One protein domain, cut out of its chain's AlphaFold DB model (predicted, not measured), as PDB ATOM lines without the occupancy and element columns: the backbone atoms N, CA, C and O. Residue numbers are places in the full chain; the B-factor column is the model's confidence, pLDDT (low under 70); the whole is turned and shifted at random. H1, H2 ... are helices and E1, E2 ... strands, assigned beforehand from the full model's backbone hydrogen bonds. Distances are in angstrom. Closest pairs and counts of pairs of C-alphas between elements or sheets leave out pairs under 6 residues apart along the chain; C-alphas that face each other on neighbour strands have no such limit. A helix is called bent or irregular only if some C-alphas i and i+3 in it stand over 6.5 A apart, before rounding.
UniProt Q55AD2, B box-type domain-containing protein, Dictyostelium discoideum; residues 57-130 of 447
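AT A GLANCE: This is residues 57 to 130 of the 447 residues of the protein "B box-type domain-containing protein" of Dictyostelium discoideum (UniProt Q55AD2). What is the main picture? A small head of three short antiparallel strands and the short helix H1 is joined to a long bent helix, H2, whose residues 100 to 106 and 108 to 130 stick out as an arm. What is its make-up? The printed part has 74 residues with three named strands and two named helices, in the order E1, E2, H1, E3, H2; the sheet runs E2, E1, E3, and the class is mostly helix. How large is it? It is extended, with a radius of gyration of the C-alphas of 19.8 A and spans of 59 by 30 by 15 A.

IN THESE COORDINATES: Where are the short elements? E1, residues 58 to 60, begins at C-alpha 58 (-15.370, 51.228, 32.194). E2 is residues 66 to 68, H1 residues 70 to 74 and E3 residues 84 to 86. Is H2 straight? H2, residues 89 to 130, was assigned as one helix by its hydrogen bonds but is bent, with C-alphas 101 and 104 6.6 A apart. Its arm H2a, residues 89 to 101, is 17.7 A long; H2b, residues 104 to 130, is 39.7 A long and ends at C-alpha 130 (25.945, 57.591, -4.944).

HOW THE PARTS SIT: How do the strands pair? The hairpin E1 and E2 is antiparallel at 136 degrees, with N 58 and O 68 within hydrogen-bond range at 3.0 A. E1 and E3 are antiparallel at 145 degrees, with N 85 and O 59 within range at 2.8 A. E2, H1 and E3 form a split strand-helix-strand unit, two strands of one sheet that follow each other among the strands with a helix between them along the chain and E1 between them in the sheet, and its crossover is right-handed. Where are the helices? H1 is on the sheet but only grazes it, with residues 70 to 73; H2a is only just on it, with 5 pairs of C-alphas within 10 A, and only grazes it with residues 91 to 95. H2b is not on the sheet, and stands to H2a at a shallow tilt of 34 degrees, only just short of steep. In H1, H2a and H2b every O i to N i+4 pair is within hydrogen-bond range.

THE WHOLE: What is the greatest distance? The two C-alphas farthest apart, of Leu 86 and Leu 130, are 59.8 A apart. Are there cuts or weak places? The printed part has no cut, no link is long, and no printed residue is under 70 in pLDDT.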
ATOM      1  N   ILE A  57     -13.918  55.181  32.386       93.24
ATOM      2  CA  ILE A  57     -14.668  54.765  33.581       93.24
ATOM      3  C   ILE A  57     -15.123  53.300  33.532       93.24
ATOM      4  O   ILE A  57     -15.539  52.764  34.557       93.24
ATOM      5  N   TYR A  58     -14.996  52.631  32.382       93.99
ATOM      6  CA  TYR A  58     -15.370  51.228  32.194       93.99
ATOM      7  C   TYR A  58     -14.302  50.451  31.422       93.99
ATOM      8  O   TYR A  58     -13.488  51.029  30.698       93.99
ATOM      9  N   LEU A  59     -14.353  49.124  31.535       92.52
ATOM     10  CA  LEU A  59     -13.639  48.201  30.657       92.52
ATOM     11  C   LEU A  59     -14.649  47.446  29.797       92.52
ATOM     12  O   LEU A  59     -15.649  46.936  30.293       92.52
ATOM     13  N   CYS A  60     -14.390  47.340  28.501       89.69
ATOM     14  CA  CYS A  60     -15.190  46.534  27.594       89.69
ATOM     15  C   CYS A  60     -14.741  45.070  27.682       89.69
ATOM     16  O   CYS A  60     -13.750  44.673  27.068       89.69
ATOM     17  N   ALA A  61     -15.485  44.248  28.422       86.93
ATOM     18  CA  ALA A  61     -15.195  42.824  28.603       86.93
ATOM     19  C   ALA A  61     -15.235  42.036  27.282       86.93
ATOM     20  O   ALA A  61     -14.575  41.012  27.141       86.93
ATOM     21  N   THR A  62     -16.003  42.527  26.304       87.35
ATOM     22  CA  THR A  62     -16.134  41.900  24.976       87.35
ATOM     23  C   THR A  62     -14.902  42.151  24.098       87.35
ATOM     24  O   THR A  62     -14.545  41.306  23.284       87.35
ATOM     25  N   CYS A  63     -14.226  43.290  24.279       84.14
ATOM     26  CA  CYS A  63     -13.062  43.708  23.493       84.14
ATOM     27  C   CYS A  63     -11.767  43.555  24.301       84.14
ATOM     28  O   CYS A  63     -11.022  44.521  24.445       84.14
ATOM     29  N   ASP A  64     -11.538  42.380  24.890       85.67
ATOM     30  CA  ASP A  64     -10.326  42.067  25.667       85.67
ATOM     31  C   ASP A  64      -9.976  43.132  26.727       85.67
ATOM     32  O   ASP A  64      -8.849  43.609  26.832       85.67
ATOM     33  N   LYS A  65     -10.988  43.561  27.496       85.31
ATOM     34  CA  LYS A  65     -10.865  44.574  28.563       85.31
ATOM     35  C   LYS A  65     -10.329  45.929  28.078       85.31
ATOM     36  O   LYS A  65      -9.654  46.636  28.824       85.31
ATOM     37  N   SER A  66     -10.678  46.327  26.854       87.53
ATOM     38  CA  SER A  66     -10.376  47.664  26.323       87.53
ATOM     39  C   SER A  66     -10.967  48.774  27.197       87.53
ATOM     40  O   SER A  66     -12.116  48.692  27.631       87.53
ATOM     41  N   ALA A  67     -10.196  49.833  27.432       90.78
ATOM     42  CA  ALA A  67     -10.630  51.001  28.190       90.78
ATOM     43  C   ALA A  67     -11.716  51.796  27.444       90.78
ATOM     44  O   ALA A  67     -11.539  52.153  26.282       90.78
ATOM     45  N   ALA A  68     -12.816  52.119  28.126       90.80
ATOM     46  CA  ALA A  68     -13.964  52.803  27.538       90.80
ATOM     47  C   ALA A  68     -14.456  53.969  28.411       90.80
ATOM     48  O   ALA A  68     -14.595  53.855  29.633       90.80
ATOM     49  N   CYS A  69     -14.770  55.098  27.771       93.85
ATOM     50  CA  CYS A  69     -15.556  56.172  28.382       93.85
ATOM     51  C   CYS A  69     -17.048  56.019  28.054       93.85
ATOM     52  O   CYS A  69     -17.441  55.148  27.278       93.85
ATOM     53  N   VAL A  70     -17.890  56.904  28.596       91.89
ATOM     54  CA  VAL A  70     -19.342  56.875  28.344       91.89
ATOM     55  C   VAL A  70     -19.699  56.995  26.857       91.89
ATOM     56  O   VAL A  70     -20.621  56.330  26.394       91.89
ATOM     57  N   VAL A  71     -18.941  57.783  26.083       90.98
ATOM     58  CA  VAL A  71     -19.200  57.982  24.648       90.98
ATOM     59  C   VAL A  71     -18.850  56.729  23.844       90.98
ATOM     60  O   VAL A  71     -19.643  56.325  22.996       90.98
ATOM     61  N   CYS A  72     -17.744  56.043  24.167       90.58
ATOM     62  CA  CYS A  72     -17.406  54.750  23.555       90.58
ATOM     63  C   CYS A  72     -18.539  53.721  23.710       90.58
ATOM     64  O   CYS A  72     -18.746  52.894  22.831       90.58
ATOM     65  N   LEU A  73     -19.277  53.754  24.822       88.44
ATOM     66  CA  LEU A  73     -20.383  52.820  25.057       88.44
ATOM     67  C   LEU A  73     -21.679  53.210  24.330       88.44
ATOM     68  O   LEU A  73     -22.552  52.365  24.140       88.44
ATOM     69  N   ALA A  74     -21.825  54.480  23.947       88.69
ATOM     70  CA  ALA A  74     -23.041  55.008  23.332       88.69
ATOM     71  C   ALA A  74     -23.034  54.938  21.794       88.69
ATOM     72  O   ALA A  74     -24.100  54.973  21.181       88.69
ATOM     73  N   MET A  75     -21.853  54.846  21.184       83.12
ATOM     74  CA  MET A  75     -21.648  54.952  19.739       83.12
ATOM     75  C   MET A  75     -21.424  53.581  19.085       83.12
ATOM     76  O   MET A  75     -20.655  52.762  19.593       83.12
ATOM     77  N   ASP A  76     -22.067  53.359  17.934       81.83
ATOM     78  CA  ASP A  76     -22.006  52.098  17.172       81.83
ATOM     79  C   ASP A  76     -20.579  51.737  16.725       81.83
ATOM     80  O   ASP A  76     -20.235  50.563  16.635       81.83
ATOM     81  N   GLU A  77     -19.733  52.741  16.495       80.44
ATOM     82  CA  GLU A  77     -18.354  52.585  16.012       80.44
ATOM     83  C   GLU A  77     -17.383  52.024  17.065       80.44
ATOM     84  O   GLU A  77     -16.268  51.634  16.723       80.44
ATOM     85  N   TYR A  78     -17.785  51.978  18.340       82.41
ATOM     86  CA  TYR A  78     -16.902  51.595  19.443       82.41
ATOM     87  C   TYR A  78     -17.403  50.346  20.181       82.41
ATOM     88  O   TYR A  78     -16.992  49.226  19.875       82.41
ATOM     89  N   HIS A  79     -18.240  50.515  21.211       86.65
ATOM     90  CA  HIS A  79     -18.584  49.441  22.152       86.65
ATOM     91  C   HIS A  79     -20.084  49.353  22.457       86.65
ATOM     92  O   HIS A  79     -20.477  48.786  23.482       86.65
ATOM     93  N   ARG A  80     -20.945  49.916  21.603       88.53
ATOM     94  CA  ARG A  80     -22.389  49.867  21.837       88.53
ATOM     95  C   ARG A  80     -22.893  48.424  21.875       88.53
ATOM     96  O   ARG A  80     -22.665  47.636  20.965       88.53
ATOM     97  N   GLY A  81     -23.604  48.090  22.949       89.45
ATOM     98  CA  GLY A  81     -24.163  46.752  23.166       89.45
ATOM     99  C   GLY A  81     -23.157  45.709  23.662       89.45
ATOM    100  O   GLY A  81     -23.549  44.571  23.912       89.45
ATOM    101  N   HIS A  82     -21.885  46.069  23.846       91.69
ATOM    102  CA  HIS A  82     -20.895  45.163  24.420       91.69
ATOM    103  C   HIS A  82     -21.069  45.034  25.934       91.69
ATOM    104  O   HIS A  82     -21.494  45.965  26.622       91.69
ATOM    105  N   LYS A  83     -20.692  43.872  26.477       92.55
ATOM    106  CA  LYS A  83     -20.617  43.681  27.927       92.55
ATOM    107  C   LYS A  83     -19.474  44.524  28.495       92.55
ATOM    108  O   LYS A  83     -18.355  44.468  27.977       92.55
ATOM    109  N   VAL A  84     -19.764  45.250  29.569       93.09
ATOM    110  CA  VAL A  84     -18.816  46.109  30.284       93.09
ATOM    111  C   VAL A  84     -18.605  45.625  31.711       93.09
ATOM    112  O   VAL A  84     -19.541  45.139  32.345       93.09
ATOM    113  N   ASP A  85     -17.385  45.803  32.202       92.21
ATOM    114  CA  ASP A  85     -16.995  45.588  33.589       92.21
ATOM    115  C   ASP A  85     -16.622  46.935  34.229       92.21
ATOM    116  O   ASP A  85     -16.188  47.881  33.556       92.21
ATOM    117  N   LEU A  86     -16.781  47.021  35.550       93.02
ATOM    118  CA  LEU A  86     -16.251  48.138  36.326       93.02
ATOM    119  C   LEU A  86     -14.723  48.040  36.418       93.02
ATOM    120  O   LEU A  86     -14.140  46.954  36.396       93.02
ATOM    121  N   ILE A  87     -14.073  49.196  36.548       92.50
ATOM    122  CA  ILE A  87     -12.643  49.271  36.849       92.50
ATOM    123  C   ILE A  87     -12.467  48.977  38.339       92.50
ATOM    124  O   ILE A  87     -12.737  49.823  39.190       92.50
ATOM    125  N   ASP A  88     -12.017  47.768  38.651       93.12
ATOM    126  CA  ASP A  88     -11.749  47.313  40.011       93.12
ATOM    127  C   ASP A  88     -10.321  46.775  40.164       93.12
ATOM    128  O   ASP A  88      -9.528  46.742  39.218       93.12
ATOM    129  N   PHE A  89      -9.969  46.375  41.386       91.97
ATOM    130  CA  PHE A  89      -8.636  45.871  41.711       91.97
ATOM    131  C   PHE A  89      -8.253  44.627  40.896       91.97
ATOM    132  O   PHE A  89      -7.102  44.500  40.481       91.97
ATOM    133  N   GLU A  90      -9.193  43.715  40.649       90.89
ATOM    134  CA  GLU A  90      -8.915  42.455  39.958       90.89
ATOM    135  C   GLU A  90      -8.579  42.711  38.486       90.89
ATOM    136  O   GLU A  90      -7.503  42.331  38.007       90.89
ATOM    137  N   ASN A  91      -9.451  43.430  37.778       89.90
ATOM    138  CA  ASN A  91      -9.259  43.716  36.362       89.90
ATOM    139  C   ASN A  91      -8.064  44.644  36.114       89.90
ATOM    140  O   ASN A  91      -7.293  44.404  35.179       89.90
ATOM    141  N   THR A  92      -7.853  45.651  36.967       91.23
ATOM    142  CA  THR A  92      -6.683  46.540  36.855       91.23
ATOM    143  C   THR A  92      -5.374  45.816  37.140       91.23
ATOM    144  O   THR A  92      -4.396  46.068  36.444       91.23
ATOM    145  N   THR A  93      -5.339  44.873  38.088       93.16
ATOM    146  CA  THR A  93      -4.136  44.071  38.362       93.16
ATOM    147  C   THR A  93      -3.752  43.215  37.158       93.16
ATOM    148  O   THR A  93      -2.573  43.139  36.804       93.16
ATOM    149  N   ILE A  94      -4.733  42.595  36.494       89.40
ATOM    150  CA  ILE A  94      -4.499  41.796  35.283       89.40
ATOM    151  C   ILE A  94      -3.926  42.678  34.166       89.40
ATOM    152  O   ILE A  94      -2.859  42.368  33.632       89.40
ATOM    153  N   LEU A  95      -4.585  43.803  33.865       91.46
ATOM    154  CA  LEU A  95      -4.150  44.740  32.824       91.46
ATOM    155  C   LEU A  95      -2.780  45.353  33.129       91.46
ATOM    156  O   LEU A  95      -1.931  45.449  32.246       91.46
ATOM    157  N   PHE A  96      -2.522  45.723  34.384       92.28
ATOM    158  CA  PHE A  96      -1.230  46.254  34.805       92.28
ATOM    159  C   PHE A  96      -0.112  45.230  34.617       92.28
ATOM    160  O   PHE A  96       0.949  45.572  34.098       92.28
ATOM    161  N   ASN A  97      -0.338  43.970  34.993       92.95
ATOM    162  CA  ASN A  97       0.650  42.914  34.796       92.95
ATOM    163  C   ASN A  97       0.900  42.643  33.307       92.95
ATOM    164  O   ASN A  97       2.053  42.461  32.914       92.95
ATOM    165  N   GLN A  98      -0.142  42.670  32.474       90.13
ATOM    166  CA  GLN A  98      -0.008  42.567  31.020       90.13
ATOM    167  C   GLN A  98       0.802  43.741  30.454       90.13
ATOM    168  O   GLN A  98       1.755  43.538  29.703       90.13
ATOM    169  N   PHE A  99       0.493  44.972  30.865       92.45
ATOM    170  CA  PHE A  99       1.237  46.153  30.446       92.45
ATOM    171  C   PHE A  99       2.704  46.085  30.886       92.45
ATOM    172  O   PHE A  99       3.606  46.180  30.059       92.45
ATOM    173  N   LYS A 100       2.958  45.856  32.176       94.69
ATOM    174  CA  LYS A 100       4.301  45.836  32.766       94.69
ATOM    175  C   LYS A 100       5.185  44.740  32.177       94.69
ATOM    176  O   LYS A 100       6.364  44.986  31.935       94.69
ATOM    177  N   ASN A 101       4.639  43.540  31.992       93.40
ATOM    178  CA  ASN A 101       5.435  42.363  31.647       93.40
ATOM    179  C   ASN A 101       5.457  42.063  30.142       93.40
ATOM    180  O   ASN A 101       6.339  41.331  29.707       93.40
ATOM    181  N   GLN A 102       4.514  42.595  29.358       90.64
ATOM    182  CA  GLN A 102       4.449  42.365  27.909       90.64
ATOM    183  C   GLN A 102       4.553  43.673  27.129       90.64
ATOM    184  O   GLN A 102       5.522  43.873  26.402       90.64
ATOM    185  N   GLN A 103       3.596  44.591  27.301       90.40
ATOM    186  CA  GLN A 103       3.516  45.770  26.430       90.40
ATOM    187  C   GLN A 103       4.698  46.724  26.615       90.40
ATOM    188  O   GLN A 103       5.286  47.170  25.640       90.40
ATOM    189  N   TYR A 104       5.101  47.010  27.850       92.28
ATOM    190  CA  TYR A 104       6.184  47.947  28.131       92.28
ATOM    191  C   TYR A 104       7.559  47.461  27.622       92.28
ATOM    192  O   TYR A 104       8.257  48.251  26.983       92.28
ATOM    193  N   PRO A 105       7.965  46.188  27.819       93.61
ATOM    194  CA  PRO A 105       9.128  45.628  27.131       93.61
ATOM    195  C   PRO A 105       9.013  45.680  25.605       93.61
ATOM    196  O   PRO A 105       9.969  46.093  24.953       93.61
ATOM    197  N   ASN A 106       7.848  45.340  25.038       90.22
ATOM    198  CA  ASN A 106       7.633  45.394  23.589       90.22
ATOM    199  C   ASN A 106       7.787  46.819  23.041       90.22
ATOM    200  O   ASN A 106       8.409  46.998  22.004       90.22
ATOM    201  N   LEU A 107       7.303  47.840  23.756       90.99
ATOM    202  CA  LEU A 107       7.479  49.245  23.372       90.99
ATOM    203  C   LEU A 107       8.955  49.662  23.352       90.99
ATOM    204  O   LEU A 107       9.366  50.421  22.477       90.99
ATOM    205  N   LYS A 108       9.773  49.161  24.287       90.88
ATOM    206  CA  LYS A 108      11.228  49.390  24.252       90.88
ATOM    207  C   LYS A 108      11.881  48.720  23.050       90.88
ATOM    208  O   LYS A 108      12.789  49.307  22.468       90.88
ATOM    209  N   GLU A 109      11.426  47.523  22.693       89.19
ATOM    210  CA  GLU A 109      11.912  46.837  21.499       89.19
ATOM    211  C   GLU A 109      11.506  47.591  20.228       89.19
ATOM    212  O   GLU A 109      12.362  47.794  19.377       89.19
ATOM    213  N   CYS A 110      10.275  48.117  20.144       84.98
ATOM    214  CA  CYS A 110       9.845  48.964  19.024       84.98
ATOM    215  C   CYS A 110      10.786  50.161  18.817       84.98
ATOM    216  O   CYS A 110      11.266  50.378  17.711       84.98
ATOM    217  N   LEU A 111      11.130  50.890  19.888       89.81
ATOM    218  CA  LEU A 111      12.066  52.022  19.801       89.81
ATOM    219  C   LEU A 111      13.446  51.614  19.265       89.81
ATOM    220  O   LEU A 111      14.101  52.391  18.573       89.81
ATOM    221  N   LYS A 112      13.908  50.408  19.605       89.60
ATOM    222  CA  LYS A 112      15.178  49.875  19.112       89.60
ATOM    223  C   LYS A 112      15.077  49.492  17.635       89.60
ATOM    224  O   LYS A 112      15.947  49.886  16.865       89.60
ATOM    225  N   THR A 113      14.022  48.779  17.239       85.65
ATOM    226  CA  THR A 113      13.818  48.365  15.844       85.65
ATOM    227  C   THR A 113      13.588  49.552  14.915       85.65
ATOM    228  O   THR A 113      14.068  49.531  13.789       85.65
ATOM    229  N   ASP A 114      12.902  50.601  15.382       86.48
ATOM    230  CA  ASP A 114      12.680  51.821  14.599       86.48
ATOM    231  C   ASP A 114      14.005  52.534  14.313       86.48
ATOM    232  O   ASP A 114      14.251  52.961  13.187       86.48
ATOM    233  N   LYS A 115      14.903  52.583  15.305       89.58
ATOM    234  CA  LYS A 115      16.247  53.140  15.130       89.58
ATOM    235  C   LYS A 115      17.102  52.308  14.166       89.58
ATOM    236  O   LYS A 115      17.809  52.863  13.333       89.58
ATOM    237  N   GLU A 116      17.048  50.981  14.268       88.25
ATOM    238  CA  GLU A 116      17.755  50.089  13.336       88.25
ATOM    239  C   GLU A 116      17.245  50.267  11.895       88.25
ATOM    240  O   GLU A 116      18.046  50.337  10.963       88.25
ATOM    241  N   LEU A 117      15.926  50.409  11.721       78.74
ATOM    242  CA  LEU A 117      15.298  50.667  10.426       78.74
ATOM    243  C   LEU A 117      15.693  52.033   9.850       78.74
ATOM    244  O   LEU A 117      15.928  52.138   8.647       78.74
ATOM    245  N   GLU A 118      15.782  53.071  10.684       84.32
ATOM    246  CA  GLU A 118      16.268  54.397  10.283       84.32
ATOM    247  C   GLU A 118      17.705  54.315   9.740       84.32
ATOM    248  O   GLU A 118      17.974  54.766   8.625       84.32
ATOM    249  N   GLU A 119      18.608  53.654  10.473       89.57
ATOM    250  CA  GLU A 119      20.006  53.466  10.062       89.57
ATOM    251  C   GLU A 119      20.139  52.619   8.780       89.57
ATOM    252  O   GLU A 119      21.024  52.856   7.951       89.57
ATOM    253  N   GLU A 120      19.290  51.605   8.600       82.79
ATOM    254  CA  GLU A 120      19.263  50.782   7.386       82.79
ATOM    255  C   GLU A 120      18.732  51.567   6.181       82.79
ATOM    256  O   GLU A 120      19.344  51.544   5.108       82.79
ATOM    257  N   SER A 121      17.647  52.320   6.373       70.31
ATOM    258  CA  SER A 121      17.066  53.209   5.364       70.31
ATOM    259  C   SER A 121      18.092  54.228   4.862       70.31
ATOM    260  O   SER A 121      18.273  54.389   3.653       70.31
ATOM    261  N   GLU A 122      18.846  54.848   5.774       87.09
ATOM    262  CA  GLU A 122      19.883  55.818   5.419       87.09
ATOM    263  C   GLU A 122      21.018  55.181   4.597       87.09
ATOM    264  O   GLU A 122      21.477  55.758   3.608       87.09
ATOM    265  N   LYS A 123      21.446  53.955   4.923       84.41
ATOM    266  CA  LYS A 123      22.460  53.227   4.131       84.41
ATOM    267  C   LYS A 123      21.983  52.920   2.714       84.41
ATOM    268  O   LYS A 123      22.755  53.074   1.759       84.41
ATOM    269  N   VAL A 124      20.735  52.477   2.576       74.91
ATOM    270  CA  VAL A 124      20.122  52.205   1.271       74.91
ATOM    271  C   VAL A 124      20.042  53.497   0.464       74.91
ATOM    272  O   VAL A 124      20.523  53.537  -0.670       74.91
ATOM    273  N   PHE A 125      19.536  54.574   1.067       79.52
ATOM    274  CA  PHE A 125      19.431  55.877   0.418       79.52
ATOM    275  C   PHE A 125      20.792  56.413  -0.038       79.52
ATOM    276  O   PHE A 125      20.942  56.797  -1.195       79.52
ATOM    277  N   ASN A 126      21.816  56.357   0.816       86.90
ATOM    278  CA  ASN A 126      23.168  56.798   0.468       86.90
ATOM    279  C   ASN A 126      23.755  56.008  -0.713       86.90
ATOM    280  O   ASN A 126      24.424  56.574  -1.580       86.90
ATOM    281  N   SER A 127      23.476  54.704  -0.782       77.64
ATOM    282  CA  SER A 127      23.907  53.855  -1.900       77.64
ATOM    283  C   SER A 127      23.209  54.243  -3.208       77.64
ATOM    284  O   SER A 127      23.856  54.333  -4.255       77.64
ATOM    285  N   ILE A 128      21.905  54.525  -3.146       74.94
ATOM    286  CA  ILE A 128      21.121  55.016  -4.285       74.94
ATOM    287  C   ILE A 128      21.642  56.381  -4.738       74.94
ATOM    288  O   ILE A 128      21.899  56.572  -5.923       74.94
ATOM    289  N   GLN A 129      21.873  57.304  -3.806       80.22
ATOM    290  CA  GLN A 129      22.357  58.650  -4.100       80.22
ATOM    291  C   GLN A 129      23.727  58.627  -4.785       80.22
ATOM    292  O   GLN A 129      23.947  59.340  -5.766       80.22
ATOM    293  N   LEU A 130      24.644  57.780  -4.309       83.35
ATOM    294  CA  LEU A 130      25.945  57.591  -4.944       83.35
ATOM    295  C   LEU A 130      25.774  57.075  -6.375       83.35
ATOM    296  O   LEU A 130      26.372  57.619  -7.304       83.35
TER     297      LEU A 130